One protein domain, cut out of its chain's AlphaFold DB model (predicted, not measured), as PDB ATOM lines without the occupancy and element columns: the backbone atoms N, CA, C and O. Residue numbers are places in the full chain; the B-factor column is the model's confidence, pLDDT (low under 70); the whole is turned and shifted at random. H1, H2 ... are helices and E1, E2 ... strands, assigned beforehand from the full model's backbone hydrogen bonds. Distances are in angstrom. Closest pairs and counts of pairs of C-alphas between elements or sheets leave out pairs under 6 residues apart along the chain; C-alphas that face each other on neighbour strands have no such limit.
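This is residues 142 to 319 of the 332 residues of the protein "Radical SAM core domain-containing protein" of Hoeflea sp (UniProt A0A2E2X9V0). A strongly twisted, curled wall of five parallel strands forms one layer, and helices H2, H5 and H7 on one of its faces make the second; H3 fits between H2 and H5. H1 lies beyond the E1 end of this row and H8 beyond the E5 end, while H4, H6 and the long link of residues 146 to 169 lie past the last residues of the strands. The printed part has 178 residues, with eight named helices and five named strands in the order E1 H1 E2 H2 E3 H3 E4 H4 H5 E5 H6 H7 H8; the sheet's order is E1 E2 E3 E4 E5, and the class is mixed, helices and strands. The whole is compact, with a radius of gyration of the C-alphas of 16.7 A and spans of 48 by 34 by 27 A.

Find C-alpha 142 at (40.995, -3.594, 29.790), where E1, residues 142 to 145, begins. Its neighbour in the sheet is E2, residues 185 to 191, 15.6 A long, and the neighbour of E2 on its other side is E3, residues 212 to 219, 18.6 A long; then come E4, residues 238 to 242, and E5, residues 278 to 281. The longest helix, H5, runs 20.0 A through residues 260 to 273 from C-alpha 260 at (55.557, 13.585, 45.339). Look for H1 at residues 170 to 180, H2 at 201 to 208, H3 at 226 to 235, H4 at 248 to 255, H6 at 286 to 289 and H7 at 292 to 303. H8, residues 310 to 318, ends at C-alpha 318, (32.652, 27.244, 32.151).

Read across the sheet: N 144 and O 189 are 2.8 A apart, N 216 and O 188 2.8 A, N 240 and O 217 2.7 A, and N 279 and O 239 2.8 A, each within hydrogen-bond range. E1 H1 E2, E2 H2 E3, E3 H3 E4 and E4 H4 H5 E5 are strand-helix-strand units, parallel neighbour strands joined through helices, with right-handed crossovers. H2 and H5 are on the same face, at heights of 10.5 A and 10.2 A over the sheet; H3 only grazes it with residues 232 to 235. H5 touches H3 at a steep tilt of 55 degrees, closest at C-alphas 271 and 229, 5.4 A. H4 touches H5 about perpendicular, at 77 degrees, closest at C-alphas 248 and 261, 5.2 A. H1 and H2 are close but not clearly touching, with C-alphas 177 and 208 closest at 7.3 A. H4 and H6 are near each other. H7 and H8 form a helical hairpin and only just touch, with 3 pairs of C-alphas within 8 A, closest at 300 and 310, 6.3 A. Every O i to N i+4 pair is within hydrogen-bond range in H1, H3, H4, H5 and H7, against 3 of 4 in H2 and 4 of 5 in H8; H6 is too short for such a pair.

The C-alphas farthest apart are those of Glu 171 and Gly 319, 52.2 A. The printed part has no cut, and the link from E1 to H1, 24 residues, is long. Look for pLDDT under 70 at residues 181 to 183 and 304 to 319; the mean of the printed part is 86.7.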
ATOM      1  N   MET A 142      40.444  -2.927  28.622       89.88
ATOM      2  CA  MET A 142      40.995  -3.594  29.790       89.88
ATOM      3  C   MET A 142      41.848  -2.634  30.608       89.88
ATOM      4  O   MET A 142      42.728  -1.965  30.078       89.88
ATOM      5  N   PHE A 143      41.625  -2.626  31.920       92.12
ATOM      6  CA  PHE A 143      42.543  -2.039  32.889       92.12
ATOM      7  C   PHE A 143      43.312  -3.175  33.550       92.12
ATOM      8  O   PHE A 143      42.715  -4.005  34.234       92.12
ATOM      9  N   TRP A 144      44.623  -3.234  33.327       94.12
ATOM     10  CA  TRP A 144      45.458  -4.316  33.832       94.12
ATOM     11  C   TRP A 144      46.391  -3.824  34.932       94.12
ATOM     12  O   TRP A 144      47.364  -3.113  34.688       94.12
ATOM     13  N   GLU A 145      46.112  -4.256  36.158       95.06
ATOM     14  CA  GLU A 145      46.982  -4.069  37.315       95.06
ATOM     15  C   GLU A 145      48.149  -5.069  37.305       95.06
ATOM     16  O   GLU A 145      48.003  -6.223  37.708       95.06
ATOM     17  N   ILE A 146      49.327  -4.636  36.853       95.69
ATOM     18  CA  ILE A 146      50.503  -5.521  36.724       95.69
ATOM     19  C   ILE A 146      51.313  -5.640  38.021       95.69
ATOM     20  O   ILE A 146      52.244  -6.433  38.126       95.69
ATOM     21  N   THR A 147      50.993  -4.832  39.029       95.69
ATOM     22  CA  THR A 147      51.663  -4.836  40.329       95.69
ATOM     23  C   THR A 147      50.767  -4.224  41.396       95.69
ATOM     24  O   THR A 147      49.945  -3.373  41.088       95.69
ATOM     25  N   ARG A 148      50.947  -4.609  42.659       96.06
ATOM     26  CA  ARG A 148      50.447  -3.885  43.843       96.06
ATOM     27  C   ARG A 148      51.552  -3.101  44.556       96.06
ATOM     28  O   ARG A 148      51.311  -2.464  45.583       96.06
ATOM     29  N   ARG A 149      52.790  -3.172  44.060       97.12
ATOM     30  CA  ARG A 149      53.903  -2.381  44.586       97.12
ATOM     31  C   ARG A 149      53.730  -0.934  44.142       97.12
ATOM     32  O   ARG A 149      53.482  -0.668  42.972       97.12
ATOM     33  N   CYS A 150      53.867  -0.008  45.080       97.88
ATOM     34  CA  CYS A 150      53.793   1.429  44.835       97.88
ATOM     35  C   CYS A 150      54.833   2.150  45.693       97.88
ATOM     36  O   CYS A 150      55.157   1.705  46.790       97.88
ATOM     37  N   ASN A 151      55.380   3.257  45.204       97.31
ATOM     38  CA  ASN A 151      56.284   4.124  45.963       97.31
ATOM     39  C   ASN A 151      55.544   5.173  46.823       97.31
ATOM     40  O   ASN A 151      56.188   5.950  47.531       97.31
ATOM     41  N   GLU A 152      54.211   5.164  46.786       96.44
ATOM     42  CA  GLU A 152      53.301   5.971  47.604       96.44
ATOM     43  C   GLU A 152      52.412   5.066  48.476       96.44
ATOM     44  O   GLU A 152      52.383   3.847  48.292       96.44
ATOM     45  N   PHE A 153      51.697   5.648  49.441       94.75
ATOM     46  CA  PHE A 153      50.750   4.942  50.311       94.75
ATOM     47  C   PHE A 153      49.515   5.823  50.547       94.75
ATOM     48  O   PHE A 153      49.290   6.371  51.627       94.75
ATOM     49  N   CYS A 154      48.761   6.039  49.467       93.69
ATOM     50  CA  CYS A 154      47.656   6.990  49.418       93.69
ATOM     51  C   CYS A 154      46.479   6.552  50.292       93.69
ATOM     52  O   CYS A 154      46.047   5.401  50.231       93.69
ATOM     53  N   LYS A 155      45.874   7.502  51.015       91.19
ATOM     54  CA  LYS A 155      44.734   7.233  51.914       91.19
ATOM     55  C   LYS A 155      43.486   6.683  51.214       91.19
ATOM     56  O   LYS A 155      42.681   6.017  51.849       91.19
ATOM     57  N   HIS A 156      43.318   6.978  49.926       89.56
ATOM     58  CA  HIS A 156      42.152   6.586  49.124       89.56
ATOM     59  C   HIS A 156      42.369   5.328  48.276       89.56
ATOM     60  O   HIS A 156      41.484   4.946  47.514       89.56
ATOM     61  N   CYS A 157      43.545   4.696  48.363       92.38
ATOM     62  CA  CYS A 157      43.914   3.620  47.451       92.38
ATOM     63  C   CYS A 157      42.980   2.409  47.603       92.38
ATOM     64  O   CYS A 157      43.116   1.625  48.542       92.38
ATOM     65  N   TYR A 158      42.087   2.203  46.631       90.00
ATOM     66  CA  TYR A 158      41.171   1.056  46.625       90.00
ATOM     67  C   TYR A 158      41.912  -0.293  46.601       90.00
ATOM     68  O   TYR A 158      41.403  -1.290  47.106       90.00
ATOM     69  N   ASN A 159      43.119  -0.329  46.023       86.06
ATOM     70  CA  ASN A 159      43.930  -1.540  45.891       86.06
ATOM     71  C   ASN A 159      44.830  -1.795  47.118       86.06
ATOM     72  O   ASN A 159      45.563  -2.784  47.155       86.06
ATOM     73  N   ASN A 160      44.822  -0.891  48.110       90.69
ATOM     74  CA  ASN A 160      45.729  -0.913  49.263       90.69
ATOM     75  C   ASN A 160      47.200  -1.156  48.850       90.69
ATOM     76  O   ASN A 160      47.930  -1.945  49.455       90.69
ATOM     77  N   SER A 161      47.603  -0.539  47.737       95.19
ATOM     78  CA  SER A 161      48.954  -0.655  47.192       95.19
ATOM     79  C   SER A 161      49.945   0.142  48.029       95.19
ATOM     80  O   SER A 161      49.595   1.122  48.685       95.19
ATOM     81  N   GLY A 162      51.210  -0.264  47.987       95.31
ATOM     82  CA  GLY A 162      52.244   0.421  48.749       95.31
ATOM     83  C   GLY A 162      53.635  -0.179  48.589       95.31
ATOM     84  O   GLY A 162      53.825  -1.115  47.803       95.31
ATOM     85  N   PRO A 163      54.621   0.310  49.360       92.12
ATOM     86  CA  PRO A 163      56.027  -0.079  49.199       92.12
ATOM     87  C   PRO A 163      56.299  -1.570  49.411       92.12
ATOM     88  O   PRO A 163      57.262  -2.106  48.865       92.12
ATOM     89  N   ARG A 164      55.436  -2.238  50.187       91.94
ATOM     90  CA  ARG A 164      55.498  -3.676  50.494       91.94
ATOM     91  C   ARG A 164      54.603  -4.534  49.592       91.94
ATOM     92  O   ARG A 164      54.432  -5.716  49.863       91.94
ATOM     93  N   GLY A 165      54.003  -3.950  48.556       91.00
ATOM     94  CA  GLY A 165      53.201  -4.696  47.593       91.00
ATOM     95  C   GLY A 165      54.041  -5.663  46.755       91.00
ATOM     96  O   GLY A 165      55.262  -5.528  46.645       91.00
ATOM     97  N   PHE A 166      53.370  -6.629  46.135       92.38
ATOM     98  CA  PHE A 166      53.978  -7.625  45.252       92.38
ATOM     99  C   PHE A 166      53.549  -7.401  43.799       92.38
ATOM    100  O   PHE A 166      52.592  -6.678  43.528       92.38
ATOM    101  N   HIS A 167      54.243  -8.028  42.855       92.56
ATOM    102  CA  HIS A 167      53.762  -8.198  41.485       92.56
ATOM    103  C   HIS A 167      53.545  -9.688  41.200       92.56
ATOM    104  O   HIS A 167      54.236 -10.522  41.797       92.56
ATOM    105  N   PRO A 168      52.594 -10.049  40.323       91.00
ATOM    106  CA  PRO A 168      52.497 -11.404  39.809       91.00
ATOM    107  C   PRO A 168      53.812 -11.830  39.150       91.00
ATOM    108  O   PRO A 168      54.554 -11.004  38.620       91.00
ATOM    109  N   LYS A 169      54.083 -13.137  39.155       91.56
ATOM    110  CA  LYS A 169      55.185 -13.714  38.381       91.56
ATOM    111  C   LYS A 169      55.057 -13.323  36.906       91.56
ATOM    112  O   LYS A 169      53.949 -13.347  36.365       91.56
ATOM    113  N   VAL A 170      56.175 -12.991  36.268       91.31
ATOM    114  CA  VAL A 170      56.201 -12.517  34.876       91.31
ATOM    115  C   VAL A 170      55.585 -13.556  33.944       91.31
ATOM    116  O   VAL A 170      54.768 -13.206  33.103       91.31
ATOM    117  N   GLU A 171      55.852 -14.837  34.186       91.44
ATOM    118  CA  GLU A 171      55.332 -15.953  33.392       91.44
ATOM    119  C   GLU A 171      53.796 -16.025  33.447       91.44
ATOM    120  O   GLU A 171      53.140 -16.406  32.479       91.44
ATOM    121  N   ASN A 172      53.190 -15.615  34.570       90.81
ATOM    122  CA  ASN A 172      51.735 -15.539  34.676       90.81
ATOM    123  C   ASN A 172      51.168 -14.388  33.846       90.81
ATOM    124  O   ASN A 172      50.124 -14.563  33.227       90.81
ATOM    125  N   ILE A 173      51.836 -13.231  33.846       90.81
ATOM    126  CA  ILE A 173      51.436 -12.082  33.026       90.81
ATOM    127  C   ILE A 173      51.548 -12.462  31.550       90.81
ATOM    128  O   ILE A 173      50.592 -12.295  30.803       90.81
ATOM    129  N   GLU A 174      52.679 -13.038  31.148       88.12
ATOM    130  CA  GLU A 174      52.940 -13.466  29.772       88.12
ATOM    131  C   GLU A 174      51.935 -14.503  29.280       88.12
ATOM    132  O   GLU A 174      51.409 -14.357  28.185       88.12
ATOM    133  N   ARG A 175      51.565 -15.478  30.113       86.25
ATOM    134  CA  ARG A 175      50.515 -16.432  29.745       86.25
ATOM    135  C   ARG A 175      49.167 -15.754  29.490       86.25
ATOM    136  O   ARG A 175      48.471 -16.134  28.559       86.25
ATOM    137  N   VAL A 176      48.795 -14.745  30.282       84.88
ATOM    138  CA  VAL A 176      47.562 -13.980  30.020       84.88
ATOM    139  C   VAL A 176      47.702 -13.153  28.737       84.88
ATOM    140  O   VAL A 176      46.752 -13.060  27.969       84.88
ATOM    141  N   ILE A 177      48.879 -12.586  28.458       83.81
ATOM    142  CA  ILE A 177      49.149 -11.907  27.181       83.81
ATOM    143  C   ILE A 177      48.918 -12.872  26.011       83.81
ATOM    144  O   ILE A 177      48.245 -12.499  25.051       83.81
ATOM    145  N   ASP A 178      49.426 -14.100  26.105       80.38
ATOM    146  CA  ASP A 178      49.269 -15.122  25.070       80.38
ATOM    147  C   ASP A 178      47.798 -15.535  24.897       80.38
ATOM    148  O   ASP A 178      47.309 -15.592  23.766       80.38
ATOM    149  N   ASP A 179      47.063 -15.703  26.001       75.81
ATOM    150  CA  ASP A 179      45.619 -15.975  26.007       75.81
ATOM    151  C   ASP A 179      44.815 -14.865  25.293       75.81
ATOM    152  O   ASP A 179      43.832 -15.140  24.602       75.81
ATOM    153  N   PHE A 180      45.244 -13.602  25.413       71.94
ATOM    154  CA  PHE A 180      44.637 -12.447  24.737       71.94
ATOM    155  C   PHE A 180      45.210 -12.159  23.342       71.94
ATOM    156  O   PHE A 180      44.661 -11.317  22.624       71.94
ATOM    157  N   GLY A 181      46.286 -12.835  22.927       60.38
ATOM    158  CA  GLY A 181      47.092 -12.490  21.751       60.38
ATOM    159  C   GLY A 181      46.322 -12.439  20.424       60.38
ATOM    160  O   GLY A 181      46.759 -11.771  19.484       60.38
ATOM    161  N   GLN A 182      45.156 -13.089  20.357       58.34
ATOM    162  CA  GLN A 182      44.273 -13.092  19.185       58.34
ATOM    163  C   GLN A 182      43.050 -12.165  19.304       58.34
ATOM    164  O   GLN A 182      42.357 -11.936  18.316       58.34
ATOM    165  N   VAL A 183      42.792 -11.603  20.490       65.19
ATOM    166  CA  VAL A 183      41.547 -10.891  20.825       65.19
ATOM    167  C   VAL A 183      41.581  -9.405  20.461       65.19
ATOM    168  O   VAL A 183      40.508  -8.832  20.320       65.19
ATOM    169  N   ARG A 184      42.776  -8.804  20.305       72.94
ATOM    170  CA  ARG A 184      43.023  -7.382  19.955       72.94
ATOM    171  C   ARG A 184      42.049  -6.410  20.648       72.94
ATOM    172  O   ARG A 184      40.984  -6.073  20.139       72.94
ATOM    173  N   LEU A 185      42.448  -5.922  21.814       80.12
ATOM    174  CA  LEU A 185      41.706  -4.929  22.582       80.12
ATOM    175  C   LEU A 185      41.616  -3.600  21.822       80.12
ATOM    176  O   LEU A 185      42.532  -3.187  21.106       80.12
ATOM    177  N   ARG A 186      40.520  -2.881  22.035       83.50
ATOM    178  CA  ARG A 186      40.410  -1.482  21.637       83.50
ATOM    179  C   ARG A 186      41.353  -0.621  22.473       83.50
ATOM    180  O   ARG A 186      42.183   0.090  21.911       83.50
ATOM    181  N   ASP A 187      41.229  -0.715  23.793       87.50
ATOM    182  CA  ASP A 187      42.067   0.002  24.751       87.50
ATOM    183  C   ASP A 187      42.639  -0.961  25.792       87.50
ATOM    184  O   ASP A 187      41.938  -1.817  26.338       87.50
ATOM    185  N   LEU A 188      43.928  -0.815  26.070       92.69
ATOM    186  CA  LEU A 188      44.575  -1.449  27.208       92.69
ATOM    187  C   LEU A 188      45.226  -0.362  28.053       92.69
ATOM    188  O   LEU A 188      46.162   0.297  27.609       92.69
ATOM    189  N   THR A 189      44.768  -0.211  29.289       95.88
ATOM    190  CA  THR A 189      45.391   0.662  30.277       95.88
ATOM    191  C   THR A 189      46.234  -0.161  31.247       95.88
ATOM    192  O   THR A 189      45.708  -0.951  32.031       95.88
ATOM    193  N   VAL A 190      47.551   0.047  31.223       97.56
ATOM    194  CA  VAL A 190      48.497  -0.556  32.172       97.56
ATOM    195  C   VAL A 190      48.479   0.250  33.469       97.56
ATOM    196  O   VAL A 190      48.691   1.460  33.452       97.56
ATOM    197  N   SER A 191      48.209  -0.415  34.591       96.31
ATOM    198  CA  SER A 191      48.004   0.200  35.908       96.31
ATOM    199  C   SER A 191      48.529  -0.710  37.035       96.31
ATOM    200  O   SER A 191      49.327  -1.624  36.801       96.31
ATOM    201  N   GLY A 192      48.082  -0.484  38.272       94.44
ATOM    202  CA  GLY A 192      48.379  -1.291  39.451       94.44
ATOM    203  C   GLY A 192      48.477  -0.438  40.710       94.44
ATOM    204  O   GLY A 192      47.643   0.427  40.955       94.44
ATOM    205  N   GLY A 193      49.523  -0.682  41.495       96.06
ATOM    206  CA  GLY A 193      50.061   0.288  42.437       96.06
ATOM    207  C   GLY A 193      50.737   1.417  41.665       96.06
ATOM    208  O   GLY A 193      50.085   2.368  41.256       96.06
ATOM    209  N   GLU A 194      52.039   1.287  41.423       97.56
ATOM    210  CA  GLU A 194      52.758   2.119  40.455       97.56
ATOM    211  C   GLU A 194      53.384   1.204  39.394       97.56
ATOM    212  O   GLU A 194      54.337   0.487  39.715       97.56
ATOM    213  N   PRO A 195      52.881   1.171  38.146       97.69
ATOM    214  CA  PRO A 195      53.391   0.250  37.128       97.69
ATOM    215  C   PRO A 195      54.880   0.454  36.830       97.69
ATOM    216  O   PRO A 195      55.577  -0.529  36.575       97.69
ATOM    217  N   LEU A 196      55.399   1.684  36.958       97.88
ATOM    218  CA  LEU A 196      56.825   1.983  36.775       97.88
ATOM    219  C   LEU A 196      57.730   1.348  37.850       97.88
ATOM    220  O   LEU A 196      58.945   1.309  37.685       97.88
ATOM    221  N   MET A 197      57.164   0.810  38.939       96.69
ATOM    222  CA  MET A 197      57.897   0.024  39.945       96.69
ATOM    223  C   MET A 197      58.067  -1.452  39.557       96.69
ATOM    224  O   MET A 197      58.730  -2.202  40.282       96.69
ATOM    225  N   HIS A 198      57.441  -1.912  38.470       96.81
ATOM    226  CA  HIS A 198      57.576  -3.293  38.024       96.81
ATOM    227  C   HIS A 198      58.957  -3.505  37.368       96.81
ATOM    228  O   HIS A 198      59.282  -2.807  36.408       96.81
ATOM    229  N   PRO A 199      59.769  -4.491  37.802       94.44
ATOM    230  CA  PRO A 199      61.150  -4.649  37.325       94.44
ATOM    231  C   PRO A 199      61.253  -4.960  35.825       94.44
ATOM    232  O   PRO A 199      62.270  -4.690  35.203       94.44
ATOM    233  N   GLN A 200      60.193  -5.525  35.244       95.81
ATOM    234  CA  GLN A 200      60.082  -5.834  33.815       95.81
ATOM    235  C   GLN A 200      59.118  -4.892  33.073       95.81
ATOM    236  O   GLN A 200      58.571  -5.282  32.046       95.81
ATOM    237  N   PHE A 201      58.848  -3.688  33.601       96.69
ATOM    238  CA  PHE A 201      57.863  -2.757  33.031       96.69
ATOM    239  C   PHE A 201      58.046  -2.572  31.516       96.69
ATOM    240  O   PHE A 201      57.163  -2.954  30.755       96.69
ATOM    241  N   SER A 202      59.218  -2.111  31.068       94.81
ATOM    242  CA  SER A 202      59.470  -1.829  29.647       94.81
ATOM    243  C   SER A 202      59.349  -3.065  28.742       94.81
ATOM    244  O   SER A 202      58.813  -2.986  27.632       94.81
ATOM    245  N   GLY A 203      59.792  -4.229  29.232       94.25
ATOM    246  CA  GLY A 203      59.669  -5.503  28.517       94.25
ATOM    247  C   GLY A 203      58.210  -5.930  28.336       94.25
ATOM    248  O   GLY A 203      57.817  -6.367  27.252       94.25
ATOM    249  N   LEU A 204      57.382  -5.740  29.367       94.75
ATOM    250  CA  LEU A 204      55.948  -6.018  29.308       94.75
ATOM    251  C   LEU A 204      55.198  -5.010  28.428       94.75
ATOM    252  O   LEU A 204      54.363  -5.425  27.628       94.75
ATOM    253  N   SER A 205      55.522  -3.714  28.491       94.62
ATOM    254  CA  SER A 205      54.883  -2.678  27.662       94.62
ATOM    255  C   SER A 205      55.001  -2.970  26.165       94.62
ATOM    256  O   SER A 205      54.024  -2.834  25.428       94.62
ATOM    257  N   SER A 206      56.156  -3.480  25.725       88.50
ATOM    258  CA  SER A 206      56.370  -3.906  24.334       88.50
ATOM    259  C   SER A 206      55.444  -5.055  23.912       88.50
ATOM    260  O   SER A 206      55.021  -5.138  22.756       88.50
ATOM    261  N   LYS A 207      55.102  -5.951  24.846       90.44
ATOM    262  CA  LYS A 207      54.141  -7.038  24.616       90.44
ATOM    263  C   LYS A 207      52.706  -6.513  24.623       90.44
ATOM    264  O   LYS A 207      51.941  -6.843  23.721       90.44
ATOM    265  N   PHE A 208      52.364  -5.632  25.563       91.81
ATOM    266  CA  PHE A 208      51.048  -4.993  25.644       91.81
ATOM    267  C   PHE A 208      50.702  -4.176  24.398       91.81
ATOM    268  O   PHE A 208      49.561  -4.233  23.947       91.81
ATOM    269  N   ARG A 209      51.679  -3.507  23.769       87.00
ATOM    270  CA  ARG A 209      51.456  -2.763  22.516       87.00
ATOM    271  C   ARG A 209      50.916  -3.637  21.385       87.00
ATOM    272  O   ARG A 209      50.208  -3.151  20.512       87.00
ATOM    273  N   LYS A 210      51.233  -4.934  21.391       82.38
ATOM    274  CA  LYS A 210      50.706  -5.884  20.404       82.38
ATOM    275  C   LYS A 210      49.271  -6.307  20.724       82.38
ATOM    276  O   LYS A 210      48.597  -6.822  19.842       82.38
ATOM    277  N   LEU A 211      48.785  -6.116  21.947       80.81
ATOM    278  CA  LEU A 211      47.449  -6.553  22.355       80.81
ATOM    279  C   LEU A 211      46.356  -5.536  22.061       80.81
ATOM    280  O   LEU A 211      45.202  -5.949  22.012       80.81
ATOM    281  N   SER A 212      46.673  -4.253  21.874       82.50
ATOM    282  CA  SER A 212      45.663  -3.206  21.710       82.50
ATOM    283  C   SER A 212      45.938  -2.251  20.550       82.50
ATOM    284  O   SER A 212      47.074  -2.094  20.106       82.50
ATOM    285  N   PHE A 213      44.884  -1.591  20.058       78.06
ATOM    286  CA  PHE A 213      45.040  -0.440  19.159       78.06
ATOM    287  C   PHE A 213      45.551   0.792  19.880       78.06
ATOM    288  O   PHE A 213      46.338   1.549  19.315       78.06
ATOM    289  N   HIS A 214      45.073   0.976  21.106       86.75
ATOM    290  CA  HIS A 214      45.441   2.085  21.955       86.75
ATOM    291  C   HIS A 214      45.977   1.552  23.280       86.75
ATOM    292  O   HIS A 214      45.339   0.728  23.948       86.75
ATOM    293  N   LEU A 215      47.183   1.977  23.633       93.50
ATOM    294  CA  LEU A 215      47.865   1.596  24.855       93.50
ATOM    295  C   LEU A 215      48.003   2.823  25.755       93.50
ATOM    296  O   LEU A 215      48.690   3.789  25.422       93.50
ATOM    297  N   SER A 216      47.375   2.748  26.922       96.19
ATOM    298  CA  SER A 216      47.386   3.796  27.934       96.19
ATOM    299  C   SER A 216      48.220   3.379  29.147       96.19
ATOM    300  O   SER A 216      48.272   2.203  29.514       96.19
ATOM    301  N   LEU A 217      48.851   4.345  29.810       98.19
ATOM    302  CA  LEU A 217      49.545   4.154  31.087       98.19
ATOM    303  C   LEU A 217      48.819   4.923  32.189       98.19
ATOM    304  O   LEU A 217      48.562   6.107  32.021       98.19
ATOM    305  N   SER A 218      48.525   4.287  33.320       97.44
ATOM    306  CA  SER A 218      48.039   4.952  34.533       97.44
ATOM    307  C   SER A 218      49.134   4.956  35.594       97.44
ATOM    308  O   SER A 218      49.547   3.894  36.047       97.44
ATOM    309  N   THR A 219      49.614   6.134  35.989       98.19
ATOM    310  CA  THR A 219      50.776   6.293  36.883       98.19
ATOM    311  C   THR A 219      50.576   7.459  37.855       98.19
ATOM    312  O   THR A 219      49.868   8.426  37.570       98.19
ATOM    313  N   ASN A 220      51.233   7.409  39.014       97.25
ATOM    314  CA  ASN A 220      51.348   8.560  39.908       97.25
ATOM    315  C   ASN A 220      52.309   9.640  39.374       97.25
ATOM    316  O   ASN A 220      52.368  10.736  39.927       97.25
ATOM    317  N   GLY A 221      53.056   9.347  38.303       97.50
ATOM    318  CA  GLY A 221      53.916  10.291  37.589       97.50
ATOM    319  C   GLY A 221      55.252  10.597  38.271       97.50
ATOM    320  O   GLY A 221      56.068  11.335  37.724       97.50
ATOM    321  N   THR A 222      55.513  10.037  39.452       98.19
ATOM    322  CA  THR A 222      56.674  10.418  40.275       98.19
ATOM    323  C   THR A 222      57.994   9.774  39.847       98.19
ATOM    324  O   THR A 222      59.055  10.238  40.268       98.19
ATOM    325  N   LEU A 223      57.940   8.720  39.026       98.19
ATOM    326  CA  LEU A 223      59.100   7.950  38.552       98.19
ATOM    327  C   LEU A 223      59.448   8.231  37.083       98.19
ATOM    328  O   LEU A 223      60.240   7.514  36.477       98.19
ATOM    329  N   ILE A 224      58.861   9.275  36.503       98.44
ATOM    330  CA  ILE A 224      59.106   9.660  35.115       98.44
ATOM    331  C   ILE A 224      60.407  10.473  35.055       98.44
ATOM    332  O   ILE A 224      60.395  11.694  35.244       98.44
ATOM    333  N   SER A 225      61.532   9.790  34.834       98.38
ATOM    334  CA  SER A 225      62.810  10.406  34.445       98.38
ATOM    335  C   SER A 225      62.786  10.858  32.977       98.38
ATOM    336  O   SER A 225      61.770  10.693  32.301       98.38
ATOM    337  N   GLU A 226      63.878  11.445  32.478       98.19
ATOM    338  CA  GLU A 226      63.999  11.767  31.049       98.19
ATOM    339  C   GLU A 226      63.934  10.491  30.198       98.19
ATOM    340  O   GLU A 226      63.098  10.390  29.308       98.19
ATOM    341  N   GLU A 227      64.712   9.472  30.564       98.12
ATOM    342  CA  GLU A 227      64.789   8.197  29.845       98.12
ATOM    343  C   GLU A 227      63.445   7.460  29.866       98.12
ATOM    344  O   GLU A 227      63.010   6.891  28.866       98.12
ATOM    345  N   MET A 228      62.749   7.493  31.008       98.31
ATOM    346  CA  MET A 228      61.413   6.913  31.109       98.31
ATOM    347  C   MET A 228      60.395   7.702  30.279       98.31
ATOM    348  O   MET A 228      59.494   7.109  29.692       98.31
ATOM    349  N   ALA A 229      60.521   9.030  30.209       98.38
ATOM    350  CA  ALA A 229      59.652   9.850  29.376       98.38
ATOM    351  C   ALA A 229      59.870   9.574  27.878       98.38
ATOM    352  O   ALA A 229      58.880   9.510  27.149       98.38
ATOM    353  N   ASP A 230      61.116   9.366  27.438       98.25
ATOM    354  CA  ASP A 230      61.446   8.945  26.067       98.25
ATOM    355  C   ASP A 230      60.805   7.590  25.746       98.25
ATOM    356  O   ASP A 230      60.037   7.470  24.791       98.25
ATOM    357  N   PHE A 231      61.002   6.598  26.619       97.75
ATOM    358  CA  PHE A 231      60.386   5.280  26.467       97.75
ATOM    359  C   PHE A 231      58.852   5.344  26.387       97.75
ATOM    360  O   PHE A 231      58.225   4.684  25.551       97.75
ATOM    361  N   ILE A 232      58.227   6.137  27.262       97.94
ATOM    362  CA  ILE A 232      56.773   6.306  27.281       97.94
ATOM    363  C   ILE A 232      56.286   6.942  25.976       97.94
ATOM    364  O   ILE A 232      55.274   6.488  25.445       97.94
ATOM    365  N   ALA A 233      56.998   7.944  25.453       97.00
ATOM    366  CA  ALA A 233      56.623   8.640  24.224       97.00
ATOM    367  C   ALA A 233      56.619   7.732  22.988       97.00
ATOM    368  O   ALA A 233      55.784   7.908  22.103       97.00
ATOM    369  N   GLU A 234      57.506   6.740  22.946       96.31
ATOM    370  CA  GLU A 234      57.570   5.763  21.854       96.31
ATOM    371  C   GLU A 234      56.535   4.636  21.987       96.31
ATOM    372  O   GLU A 234      56.184   3.987  20.999       96.31
ATOM    373  N   THR A 235      56.038   4.383  23.201       95.75
ATOM    374  CA  THR A 235      55.271   3.166  23.508       95.75
ATOM    375  C   THR A 235      53.775   3.421  23.711       95.75
ATOM    376  O   THR A 235      52.942   2.631  23.248       95.75
ATOM    377  N   TYR A 236      53.419   4.501  24.410       96.38
ATOM    378  CA  TYR A 236      52.065   4.759  24.903       96.38
ATOM    379  C   TYR A 236      51.380   5.896  24.145       96.38
ATOM    380  O   TYR A 236      51.961   6.954  23.915       96.38
ATOM    381  N   ASP A 237      50.102   5.704  23.821       93.19
ATOM    382  CA  ASP A 237      49.288   6.701  23.116       93.19
ATOM    383  C   ASP A 237      48.694   7.750  24.084       93.19
ATOM    384  O   ASP A 237      48.386   8.881  23.691       93.19
ATOM    385  N   LEU A 238      48.539   7.386  25.363       93.50
ATOM    386  CA  LEU A 238      47.995   8.232  26.428       93.50
ATOM    387  C   LEU A 238      48.629   7.901  27.785       93.50
ATOM    388  O   LEU A 238      48.774   6.735  28.149       93.50
ATOM    389  N   VAL A 239      48.911   8.929  28.586       96.88
ATOM    390  CA  VAL A 239      49.294   8.767  29.993       96.88
ATOM    391  C   VAL A 239      48.271   9.446  30.895       96.88
ATOM    392  O   VAL A 239      48.089  10.662  30.847       96.88
ATOM    393  N   ASN A 240      47.623   8.648  31.734       95.62
ATOM    394  CA  ASN A 240      46.773   9.074  32.830       95.62
ATOM    395  C   ASN A 240      47.647   9.300  34.072       95.62
ATOM    396  O   ASN A 240      48.233   8.353  34.599       95.62
ATOM    397  N   ILE A 241      47.752  10.546  34.533       95.88
ATOM    398  CA  ILE A 241      48.534  10.908  35.720       95.88
ATOM    399  C   ILE A 241      47.602  11.315  36.845       95.88
ATOM    400  O   ILE A 241      46.748  12.180  36.669       95.88
ATOM    401  N   SER A 242      47.775  10.716  38.016       90.81
ATOM    402  CA  SER A 242      46.940  11.035  39.169       90.81
ATOM    403  C   SER A 242      47.452  12.291  39.905       90.81
ATOM    404  O   SER A 242      48.558  12.266  40.453       90.81
ATOM    405  N   LEU A 243      46.636  13.348  40.013       91.06
ATOM    406  CA  LEU A 243      46.933  14.580  40.765       91.06
ATOM    407  C   LEU A 243      45.687  15.056  41.529       91.06
ATOM    408  O   LEU A 243      44.728  15.491  40.906       91.06
ATOM    409  N   ASP A 244      45.692  14.996  42.864       88.88
ATOM    410  CA  ASP A 244      44.461  15.117  43.672       88.88
ATOM    411  C   ASP A 244      44.342  16.422  44.477       88.88
ATOM    412  O   ASP A 244      43.299  16.689  45.065       88.88
ATOM    413  N   ALA A 245      45.399  17.234  44.543       90.00
ATOM    414  CA  ALA A 245      45.401  18.464  45.331       90.00
ATOM    415  C   ALA A 245      46.253  19.554  44.662       90.00
ATOM    416  O   ALA A 245      47.289  19.233  44.073       90.00
ATOM    417  N   PRO A 246      45.850  20.837  44.761       88.56
ATOM    418  CA  PRO A 246      46.573  21.947  44.144       88.56
ATOM    419  C   PRO A 246      47.840  22.358  44.902       88.56
ATOM    420  O   PRO A 246      48.692  23.040  44.339       88.56
ATOM    421  N   VAL A 247      47.974  21.954  46.171       90.50
ATOM    422  CA  VAL A 247      49.106  22.315  47.031       90.50
ATOM    423  C   VAL A 247      49.944  21.102  47.386       90.50
ATOM    424  O   VAL A 247      49.430  20.069  47.814       90.50
ATOM    425  N   SER A 248      51.260  21.281  47.256       93.06
ATOM    426  CA  SER A 248      52.274  20.248  47.482       93.06
ATOM    427  C   SER A 248      52.153  19.575  48.851       93.06
ATOM    428  O   SER A 248      52.069  18.352  48.928       93.06
ATOM    429  N   ALA A 249      52.040  20.356  49.932       92.38
ATOM    430  CA  ALA A 249      51.944  19.813  51.287       92.38
ATOM    431  C   ALA A 249      50.706  18.918  51.488       92.38
ATOM    432  O   ALA A 249      50.806  17.855  52.106       92.38
ATOM    433  N   ASP A 250      49.557  19.323  50.940       90.88
ATOM    434  CA  ASP A 250      48.308  18.561  51.028       90.88
ATOM    435  C   ASP A 250      48.398  17.279  50.200       90.88
ATOM    436  O   ASP A 250      48.064  16.195  50.688       90.88
ATOM    437  N   TYR A 251      48.924  17.389  48.977       92.69
ATOM    438  CA  TYR A 251      49.151  16.263  48.077       92.69
ATOM    439  C   TYR A 251      50.070  15.214  48.710       92.69
ATOM    440  O   TYR A 251      49.692  14.052  48.856       92.69
ATOM    441  N   ASP A 252      51.252  15.626  49.161       95.19
ATOM    442  CA  ASP A 252      52.253  14.745  49.761       95.19
ATOM    443  C   ASP A 252      51.725  14.047  51.019       95.19
ATOM    444  O   ASP A 252      51.941  12.846  51.216       95.19
ATOM    445  N   LYS A 253      50.999  14.784  51.871       92.69
ATOM    446  CA  LYS A 253      50.363  14.243  53.081       92.69
ATOM    447  C   LYS A 253      49.281  13.223  52.738       92.69
ATOM    448  O   LYS A 253      49.157  12.205  53.420       92.69
ATOM    449  N   PHE A 254      48.484  13.491  51.709       90.88
ATOM    450  CA  PHE A 254      47.409  12.607  51.270       90.88
ATOM    451  C   PHE A 254      47.936  11.322  50.614       90.88
ATOM    452  O   PHE A 254      47.367  10.242  50.802       90.88
ATOM    453  N   ARG A 255      49.062  11.431  49.904       93.19
ATOM    454  CA  ARG A 255      49.743  10.327  49.216       93.19
ATOM    455  C   ARG A 255      50.766   9.576  50.065       93.19
ATOM    456  O   ARG A 255      51.288   8.544  49.649       93.19
ATOM    457  N   GLY A 256      51.045  10.075  51.268       93.31
ATOM    458  CA  GLY A 256      51.958   9.443  52.217       93.31
ATOM    459  C   GLY A 256      53.426   9.513  51.790       93.31
ATOM    460  O   GLY A 256      54.227   8.677  52.211       93.31
ATOM    461  N   ARG A 257      53.799  10.478  50.939       95.00
ATOM    462  CA  ARG A 257      55.157  10.588  50.399       95.00
ATOM    463  C   ARG A 257      55.538  12.043  50.127       95.00
ATOM    464  O   ARG A 257      54.968  12.692  49.266       95.00
ATOM    465  N   LYS A 258      56.573  12.522  50.823       97.06
ATOM    466  CA  LYS A 258      57.138  13.864  50.619       97.06
ATOM    467  C   LYS A 258      57.815  14.007  49.246       97.06
ATOM    468  O   LYS A 258      58.502  13.087  48.773       97.06
ATOM    469  N   GLY A 259      57.676  15.176  48.633       96.88
ATOM    470  CA  GLY A 259      58.194  15.551  47.323       96.88
ATOM    471  C   GLY A 259      57.444  14.918  46.150       96.88
ATOM    472  O   GLY A 259      57.981  14.868  45.042       96.88
ATOM    473  N   SER A 260      56.289  14.293  46.389       96.62
ATOM    474  CA  SER A 260      55.557  13.585  45.339       96.62
ATOM    475  C   SER A 260      54.897  14.566  44.384       96.62
ATOM    476  O   SER A 260      54.917  14.321  43.179       96.62
ATOM    477  N   PHE A 261      54.408  15.701  44.882       96.69
ATOM    478  CA  PHE A 261      53.850  16.755  44.040       96.69
ATOM    479  C   PHE A 261      54.876  17.286  43.029       96.69
ATOM    480  O   PHE A 261      54.614  17.347  41.824       96.69
ATOM    481  N   GLU A 262      56.084  17.621  43.487       97.19
ATOM    482  CA  GLU A 262      57.146  18.147  42.628       97.19
ATOM    483  C   GLU A 262      57.580  17.108  41.593       97.19
ATOM    484  O   GLU A 262      57.714  17.433  40.414       97.19
ATOM    485  N   ARG A 263      57.743  15.841  42.001       98.12
ATOM    486  CA  ARG A 263      58.098  14.754  41.074       98.12
ATOM    487  C   ARG A 263      57.006  14.503  40.036       98.12
ATOM    488  O   ARG A 263      57.329  14.394  38.858       98.12
ATOM    489  N   CYS A 264      55.742  14.450  40.454       97.38
ATOM    490  CA  CYS A 264      54.595  14.256  39.567       97.38
ATOM    491  C   CYS A 264      54.501  15.387  38.532       97.38
ATOM    492  O   CYS A 264      54.485  15.134  37.327       97.38
ATOM    493  N   THR A 265      54.544  16.650  38.974       96.50
ATOM    494  CA  THR A 265      54.490  17.796  38.052       96.50
ATOM    495  C   THR A 265      55.720  17.882  37.146       96.50
ATOM    496  O   THR A 265      55.592  18.278  35.988       96.50
ATOM    497  N   ALA A 266      56.910  17.492  37.614       96.94
ATOM    498  CA  ALA A 266      58.093  17.364  36.762       96.94
ATOM    499  C   ALA A 266      57.909  16.272  35.694       96.94
ATOM    500  O   ALA A 266      58.169  16.529  34.521       96.94
ATOM    501  N   GLY A 267      57.387  15.100  36.068       97.81
ATOM    502  CA  GLY A 267      57.061  14.018  35.138       97.81
ATOM    503  C   GLY A 267      56.068  14.444  34.053       97.81
ATOM    504  O   GLY A 267      56.316  14.219  32.870       97.81
ATOM    505  N   ILE A 268      54.999  15.156  34.432       96.19
ATOM    506  CA  ILE A 268      54.034  15.735  33.480       96.19
ATOM    507  C   ILE A 268      54.745  16.645  32.468       96.19
ATOM    508  O   ILE A 268      54.508  16.533  31.264       96.19
ATOM    509  N   ARG A 269      55.635  17.536  32.928       95.69
ATOM    510  CA  ARG A 269      56.380  18.446  32.040       95.69
ATOM    511  C   ARG A 269      57.277  17.681  31.061       95.69
ATOM    512  O   ARG A 269      57.251  18.003  29.875       95.69
ATOM    513  N   ARG A 270      57.999  16.654  31.523       97.44
ATOM    514  CA  ARG A 270      58.877  15.817  30.678       97.44
ATOM    515  C   ARG A 270      58.121  15.107  29.563       97.44
ATOM    516  O   ARG A 270      58.563  15.122  28.417       97.44
ATOM    517  N   LEU A 271      56.966  14.524  29.888       96.38
ATOM    518  CA  LEU A 271      56.090  13.881  28.906       96.38
ATOM    519  C   LEU A 271      55.574  14.885  27.876       96.38
ATOM    520  O   LEU A 271      55.585  14.632  26.673       96.38
ATOM    521  N   ARG A 272      55.155  16.062  28.341       92.69
ATOM    522  CA  ARG A 272      54.636  17.106  27.460       92.69
ATOM    523  C   ARG A 272      55.676  17.658  26.494       92.69
ATOM    524  O   ARG A 272      55.332  17.914  25.344       92.69
ATOM    525  N   GLN A 273      56.923  17.816  26.934       94.56
ATOM    526  CA  GLN A 273      58.032  18.230  26.066       94.56
ATOM    527  C   GLN A 273      58.260  17.253  24.902       94.56
ATOM    528  O   GLN A 273      58.725  17.666  23.847       94.56
ATOM    529  N   ARG A 274      57.858  15.987  25.066       95.56
ATOM    530  CA  ARG A 274      57.923  14.928  24.048       95.56
ATOM    531  C   ARG A 274      56.625  14.757  23.255       95.56
ATOM    532  O   ARG A 274      56.471  13.795  22.513       95.56
ATOM    533  N   GLY A 275      55.657  15.660  23.423       93.25
ATOM    534  CA  GLY A 275      54.373  15.600  22.718       93.25
ATOM    535  C   GLY A 275      53.427  14.495  23.199       93.25
ATOM    536  O   GLY A 275      52.387  14.278  22.575       93.25
ATOM    537  N   VAL A 276      53.737  13.827  24.317       93.62
ATOM    538  CA  VAL A 276      52.888  12.768  24.875       93.62
ATOM    539  C   VAL A 276      51.548  13.352  25.306       93.62
ATOM    540  O   VAL A 276      51.471  14.390  25.973       93.62
ATOM    541  N   LYS A 277      50.459  12.670  24.942       92.56
ATOM    542  CA  LYS A 277      49.120  13.033  25.401       92.56
ATOM    543  C   LYS A 277      48.999  12.680  26.883       92.56
ATOM    544  O   LYS A 277      49.043  11.512  27.253       92.56
ATOM    545  N   VAL A 278      48.820  13.696  27.722       93.38
ATOM    546  CA  VAL A 278      48.625  13.536  29.166       93.38
ATOM    547  C   VAL A 278      47.180  13.867  29.521       93.38
ATOM    548  O   VAL A 278      46.671  14.925  29.153       93.38
ATOM    549  N   MET A 279      46.531  12.966  30.251       91.62
ATOM    550  CA  MET A 279      45.266  13.206  30.934       91.62
ATOM    551  C   MET A 279      45.537  13.196  32.432       91.62
ATOM    552  O   MET A 279      46.188  12.289  32.940       91.62
ATOM    553  N   ILE A 280      45.054  14.207  33.147       90.88
ATOM    554  CA  ILE A 280      45.201  14.254  34.599       90.88
ATOM    555  C   ILE A 280      43.902  13.762  35.230       90.88
ATOM    556  O   ILE A 280      42.820  14.207  34.851       90.88
ATOM    557  N   GLN A 281      44.018  12.821  36.161       89.12
ATOM    558  CA  GLN A 281      42.907  12.233  36.897       89.12
ATOM    559  C   GLN A 281      42.992  12.655  38.361       89.12
ATOM    560  O   GLN A 281      44.054  12.562  38.977       89.12
ATOM    561  N   SER A 282      41.872  13.099  38.917       88.69
ATOM    562  CA  SER A 282      41.790  13.561  40.300       88.69
ATOM    563  C   SER A 282      40.671  12.830  41.016       88.69
ATOM    564  O   SER A 282      39.546  12.766  40.516       88.69
ATOM    565  N   VAL A 283      40.966  12.304  42.199       88.38
ATOM    566  CA  VAL A 283      39.938  11.835  43.127       88.38
ATOM    567  C   VAL A 283      39.576  12.994  44.039       88.38
ATOM    568  O   VAL A 283      40.375  13.412  44.875       88.38
ATOM    569  N   ILE A 284      38.360  13.515  43.875       87.44
ATOM    570  CA  ILE A 284      37.864  14.582  44.740       87.44
ATOM    571  C   ILE A 284      37.530  13.991  46.106       87.44
ATOM    572  O   ILE A 284      36.712  13.084  46.236       87.44
ATOM    573  N   THR A 285      38.185  14.528  47.123       80.75
ATOM    574  CA  THR A 285      37.952  14.239  48.538       80.75
ATOM    575  C   THR A 285      37.470  15.480  49.269       80.75
ATOM    576  O   THR A 285      37.631  16.591  48.763       80.75
ATOM    577  N   GLU A 286      36.962  15.305  50.491       81.00
ATOM    578  CA  GLU A 286      36.633  16.417  51.395       81.00
ATOM    579  C   GLU A 286      37.807  17.397  51.538       81.00
ATOM    580  O   GLU A 286      37.621  18.602  51.433       81.00
ATOM    581  N   ALA A 287      39.040  16.890  51.647       74.25
ATOM    582  CA  ALA A 287      40.238  17.721  51.779       74.25
ATOM    583  C   ALA A 287      40.555  18.572  50.532       74.25
ATOM    584  O   ALA A 287      41.258  19.574  50.634       74.25
ATOM    585  N   SER A 288      40.073  18.171  49.353       75.31
ATOM    586  CA  SER A 288      40.265  18.900  48.090       75.31
ATOM    587  C   SER A 288      39.029  19.688  47.645       75.31
ATOM    588  O   SER A 288      39.134  20.503  46.730       75.31
ATOM    589  N   ALA A 289      37.865  19.439  48.256       81.69
ATOM    590  CA  ALA A 289      36.575  19.965  47.811       81.69
ATOM    591  C   ALA A 289      36.520  21.498  47.879       81.69
ATOM    592  O   ALA A 289      36.090  22.144  46.927       81.69
ATOM    593  N   ASP A 290      37.068  22.081  48.946       85.62
ATOM    594  CA  ASP A 290      37.095  23.537  49.138       85.62
ATOM    595  C   ASP A 290      38.053  24.257  48.176       85.62
ATOM    596  O   ASP A 290      38.066  25.483  48.094       85.62
ATOM    597  N   ARG A 291      38.877  23.505  47.434       87.06
ATOM    598  CA  ARG A 291      39.931  24.035  46.555       87.06
ATOM    599  C   ARG A 291      39.814  23.526  45.123       87.06
ATOM    600  O   ARG A 291      40.801  23.505  44.386       87.06
ATOM    601  N   LEU A 292      38.609  23.127  44.719       87.56
ATOM    602  CA  LEU A 292      38.332  22.626  43.373       87.56
ATOM    603  C   LEU A 292      38.709  23.629  42.280       87.56
ATOM    604  O   LEU A 292      39.265  23.222  41.264       87.56
ATOM    605  N   ASP A 293      38.482  24.925  42.500       89.38
ATOM    606  CA  ASP A 293      38.845  25.966  41.533       89.38
ATOM    607  C   ASP A 293      40.360  26.068  41.337       89.38
ATOM    608  O   ASP A 293      40.853  26.192  40.213       89.38
ATOM    609  N   GLU A 294      41.124  25.991  42.428       91.94
ATOM    610  CA  GLU A 294      42.584  25.990  42.373       91.94
ATOM    611  C   GLU A 294      43.116  24.724  41.702       91.94
ATOM    612  O   GLU A 294      44.014  24.798  40.860       91.94
ATOM    613  N   LEU A 295      42.527  23.570  42.033       88.88
ATOM    614  CA  LEU A 295      42.847  22.304  41.389       88.88
ATOM    615  C   LEU A 295      42.575  22.405  39.889       88.88
ATOM    616  O   LEU A 295      43.483  22.168  39.101       88.88
ATOM    617  N   ALA A 296      41.389  22.852  39.477       88.31
ATOM    618  CA  ALA A 296      41.034  23.018  38.071       88.31
ATOM    619  C   ALA A 296      42.024  23.929  37.326       88.31
ATOM    620  O   ALA A 296      42.493  23.566  36.245       88.31
ATOM    621  N   ARG A 297      42.414  25.071  37.909       89.62
ATOM    622  CA  ARG A 297      43.426  25.971  37.320       89.62
ATOM    623  C   ARG A 297      44.784  25.289  37.157       89.62
ATOM    624  O   ARG A 297      45.412  25.433  36.105       89.62
ATOM    625  N   LEU A 298      45.228  24.528  38.159       89.44
ATOM    626  CA  LEU A 298      46.462  23.748  38.076       89.44
ATOM    627  C   LEU A 298      46.369  22.672  36.985       89.44
ATOM    628  O   LEU A 298      47.282  22.534  36.175       89.44
ATOM    629  N   LEU A 299      45.260  21.937  36.921       87.94
ATOM    630  CA  LEU A 299      45.051  20.903  35.911       87.94
ATOM    631  C   LEU A 299      45.079  21.488  34.497       87.94
ATOM    632  O   LEU A 299      45.707  20.918  33.606       87.94
ATOM    633  N   ILE A 300      44.448  22.644  34.285       86.00
ATOM    634  CA  ILE A 300      44.440  23.344  32.995       86.00
ATOM    635  C   ILE A 300      45.851  23.805  32.618       86.00
ATOM    636  O   ILE A 300      46.277  23.584  31.485       86.00
ATOM    637  N   SER A 301      46.607  24.392  33.551       86.81
ATOM    638  CA  SER A 301      47.973  24.852  33.263       86.81
ATOM    639  C   SER A 301      48.921  23.692  32.936       86.81
ATOM    640  O   SER A 301      49.754  23.788  32.028       86.81
ATOM    641  N   LEU A 302      48.753  22.557  33.617       84.50
ATOM    642  CA  LEU A 302      49.543  21.353  33.386       84.50
ATOM    643  C   LEU A 302      49.133  20.596  32.117       84.50
ATOM    644  O   LEU A 302      50.000  19.970  31.512       84.50
ATOM    645  N   SER A 303      47.873  20.670  31.676       72.56
ATOM    646  CA  SER A 303      47.359  19.926  30.510       72.56
ATOM    647  C   SER A 303      47.375  20.697  29.182       72.56
ATOM    648  O   SER A 303      47.427  20.070  28.125       72.56
ATOM    649  N   ALA A 304      47.364  22.034  29.199       62.66
ATOM    650  CA  ALA A 304      47.346  22.849  27.980       62.66
ATOM    651  C   ALA A 304      48.632  22.658  27.165       62.66
ATOM    652  O   ALA A 304      49.694  22.965  27.688       62.66
ATOM    653  N   ARG A 305      48.582  22.205  25.900       54.38
ATOM    654  CA  ARG A 305      49.772  21.858  25.089       54.38
ATOM    655  C   ARG A 305      50.683  23.064  24.838       54.38
ATOM    656  O   ARG A 305      51.891  22.882  24.725       54.38
ATOM    657  N   SER A 306      50.129  24.277  24.850       42.72
ATOM    658  CA  SER A 306      50.840  25.564  24.790       42.72
ATOM    659  C   SER A 306      50.215  26.589  25.751       42.72
ATOM    660  O   SER A 306      49.027  26.504  26.057       42.72
ATOM    661  N   TRP A 307      50.985  27.586  26.210       37.34
ATOM    662  CA  TRP A 307      50.506  28.663  27.103       37.34
ATOM    663  C   TRP A 307      49.340  29.496  26.521       37.34
ATOM    664  O   TRP A 307      48.629  30.152  27.274       37.34
ATOM    665  N   SER A 308      49.089  29.435  25.209       38.12
ATOM    666  CA  SER A 308      47.966  30.097  24.522       38.12
ATOM    667  C   SER A 308      46.645  29.304  24.516       38.12
ATOM    668  O   SER A 308      45.601  29.845  24.150       38.12
ATOM    669  N   GLU A 309      46.647  28.025  24.901       40.09
ATOM    670  CA  GLU A 309      45.447  27.168  24.931       40.09
ATOM    671  C   GLU A 309      44.521  27.258  26.164       40.09
ATOM    672  O   GLU A 309      43.331  26.960  25.986       40.09
ATOM    673  N   PRO A 310      44.948  27.683  27.376       43.84
ATOM    674  CA  PRO A 310      44.069  27.750  28.550       43.84
ATOM    675  C   PRO A 310      42.775  28.539  28.288       43.84
ATOM    676  O   PRO A 310      41.695  28.153  28.736       43.84
ATOM    677  N   HIS A 311      42.853  29.591  27.465       38.88
ATOM    678  CA  HIS A 311      41.708  30.427  27.100       38.88
ATOM    679  C   HIS A 311      40.634  29.699  26.272       38.88
ATOM    680  O   HIS A 311      39.455  30.040  26.380       38.88
ATOM    681  N   ARG A 312      40.992  28.694  25.457       35.16
ATOM    682  CA  ARG A 312      40.020  27.967  24.613       35.16
ATOM    683  C   ARG A 312      39.263  26.888  25.387       35.16
ATOM    684  O   ARG A 312      38.082  26.679  25.118       35.16
ATOM    685  N   VAL A 313      39.914  26.236  26.351       41.88
ATOM    686  CA  VAL A 313      39.300  25.184  27.181       41.88
ATOM    687  C   VAL A 313      38.358  25.796  28.226       41.88
ATOM    688  O   VAL A 313      37.214  25.355  28.341       41.88
ATOM    689  N   CYS A 314      38.767  26.880  28.898       39.22
ATOM    690  CA  CYS A 314      37.928  27.569  29.890       39.22
ATOM    691  C   CYS A 314      36.641  28.163  29.293       39.22
ATOM    692  O   CYS A 314      35.570  28.013  29.882       39.22
ATOM    693  N   ARG A 315      36.709  28.780  28.101       35.47
ATOM    694  CA  ARG A 315      35.527  29.368  27.435       35.47
ATOM    695  C   ARG A 315      34.448  28.335  27.113       35.47
ATOM    696  O   ARG A 315      33.270  28.674  27.126       35.47
ATOM    697  N   ARG A 316      34.847  27.098  26.798       34.94
ATOM    698  CA  ARG A 316      33.939  26.040  26.329       34.94
ATOM    699  C   ARG A 316      33.319  25.224  27.466       34.94
ATOM    700  O   ARG A 316      32.236  24.689  27.269       34.94
ATOM    701  N   LEU A 317      33.990  25.132  28.618       36.19
ATOM    702  CA  LEU A 317      33.522  24.346  29.769       36.19
ATOM    703  C   LEU A 317      32.801  25.177  30.838       36.19
ATOM    704  O   LEU A 317      31.913  24.644  31.491       36.19
ATOM    705  N   PHE A 318      33.143  26.461  31.006       35.50
ATOM    706  CA  PHE A 318      32.652  27.244  32.151       35.50
ATOM    707  C   PHE A 318      32.016  28.594  31.798       35.50
ATOM    708  O   PHE A 318      31.554  29.287  32.696       35.50
ATOM    709  N   GLY A 319      31.990  29.020  30.528       27.70
ATOM    710  CA  GLY A 319      31.414  30.321  30.141       27.70
ATOM    711  C   GLY A 319      32.120  31.548  30.749       27.70
ATOM    712  O   GLY A 319      31.656  32.673  30.586       27.70
TER     713      GLY A 319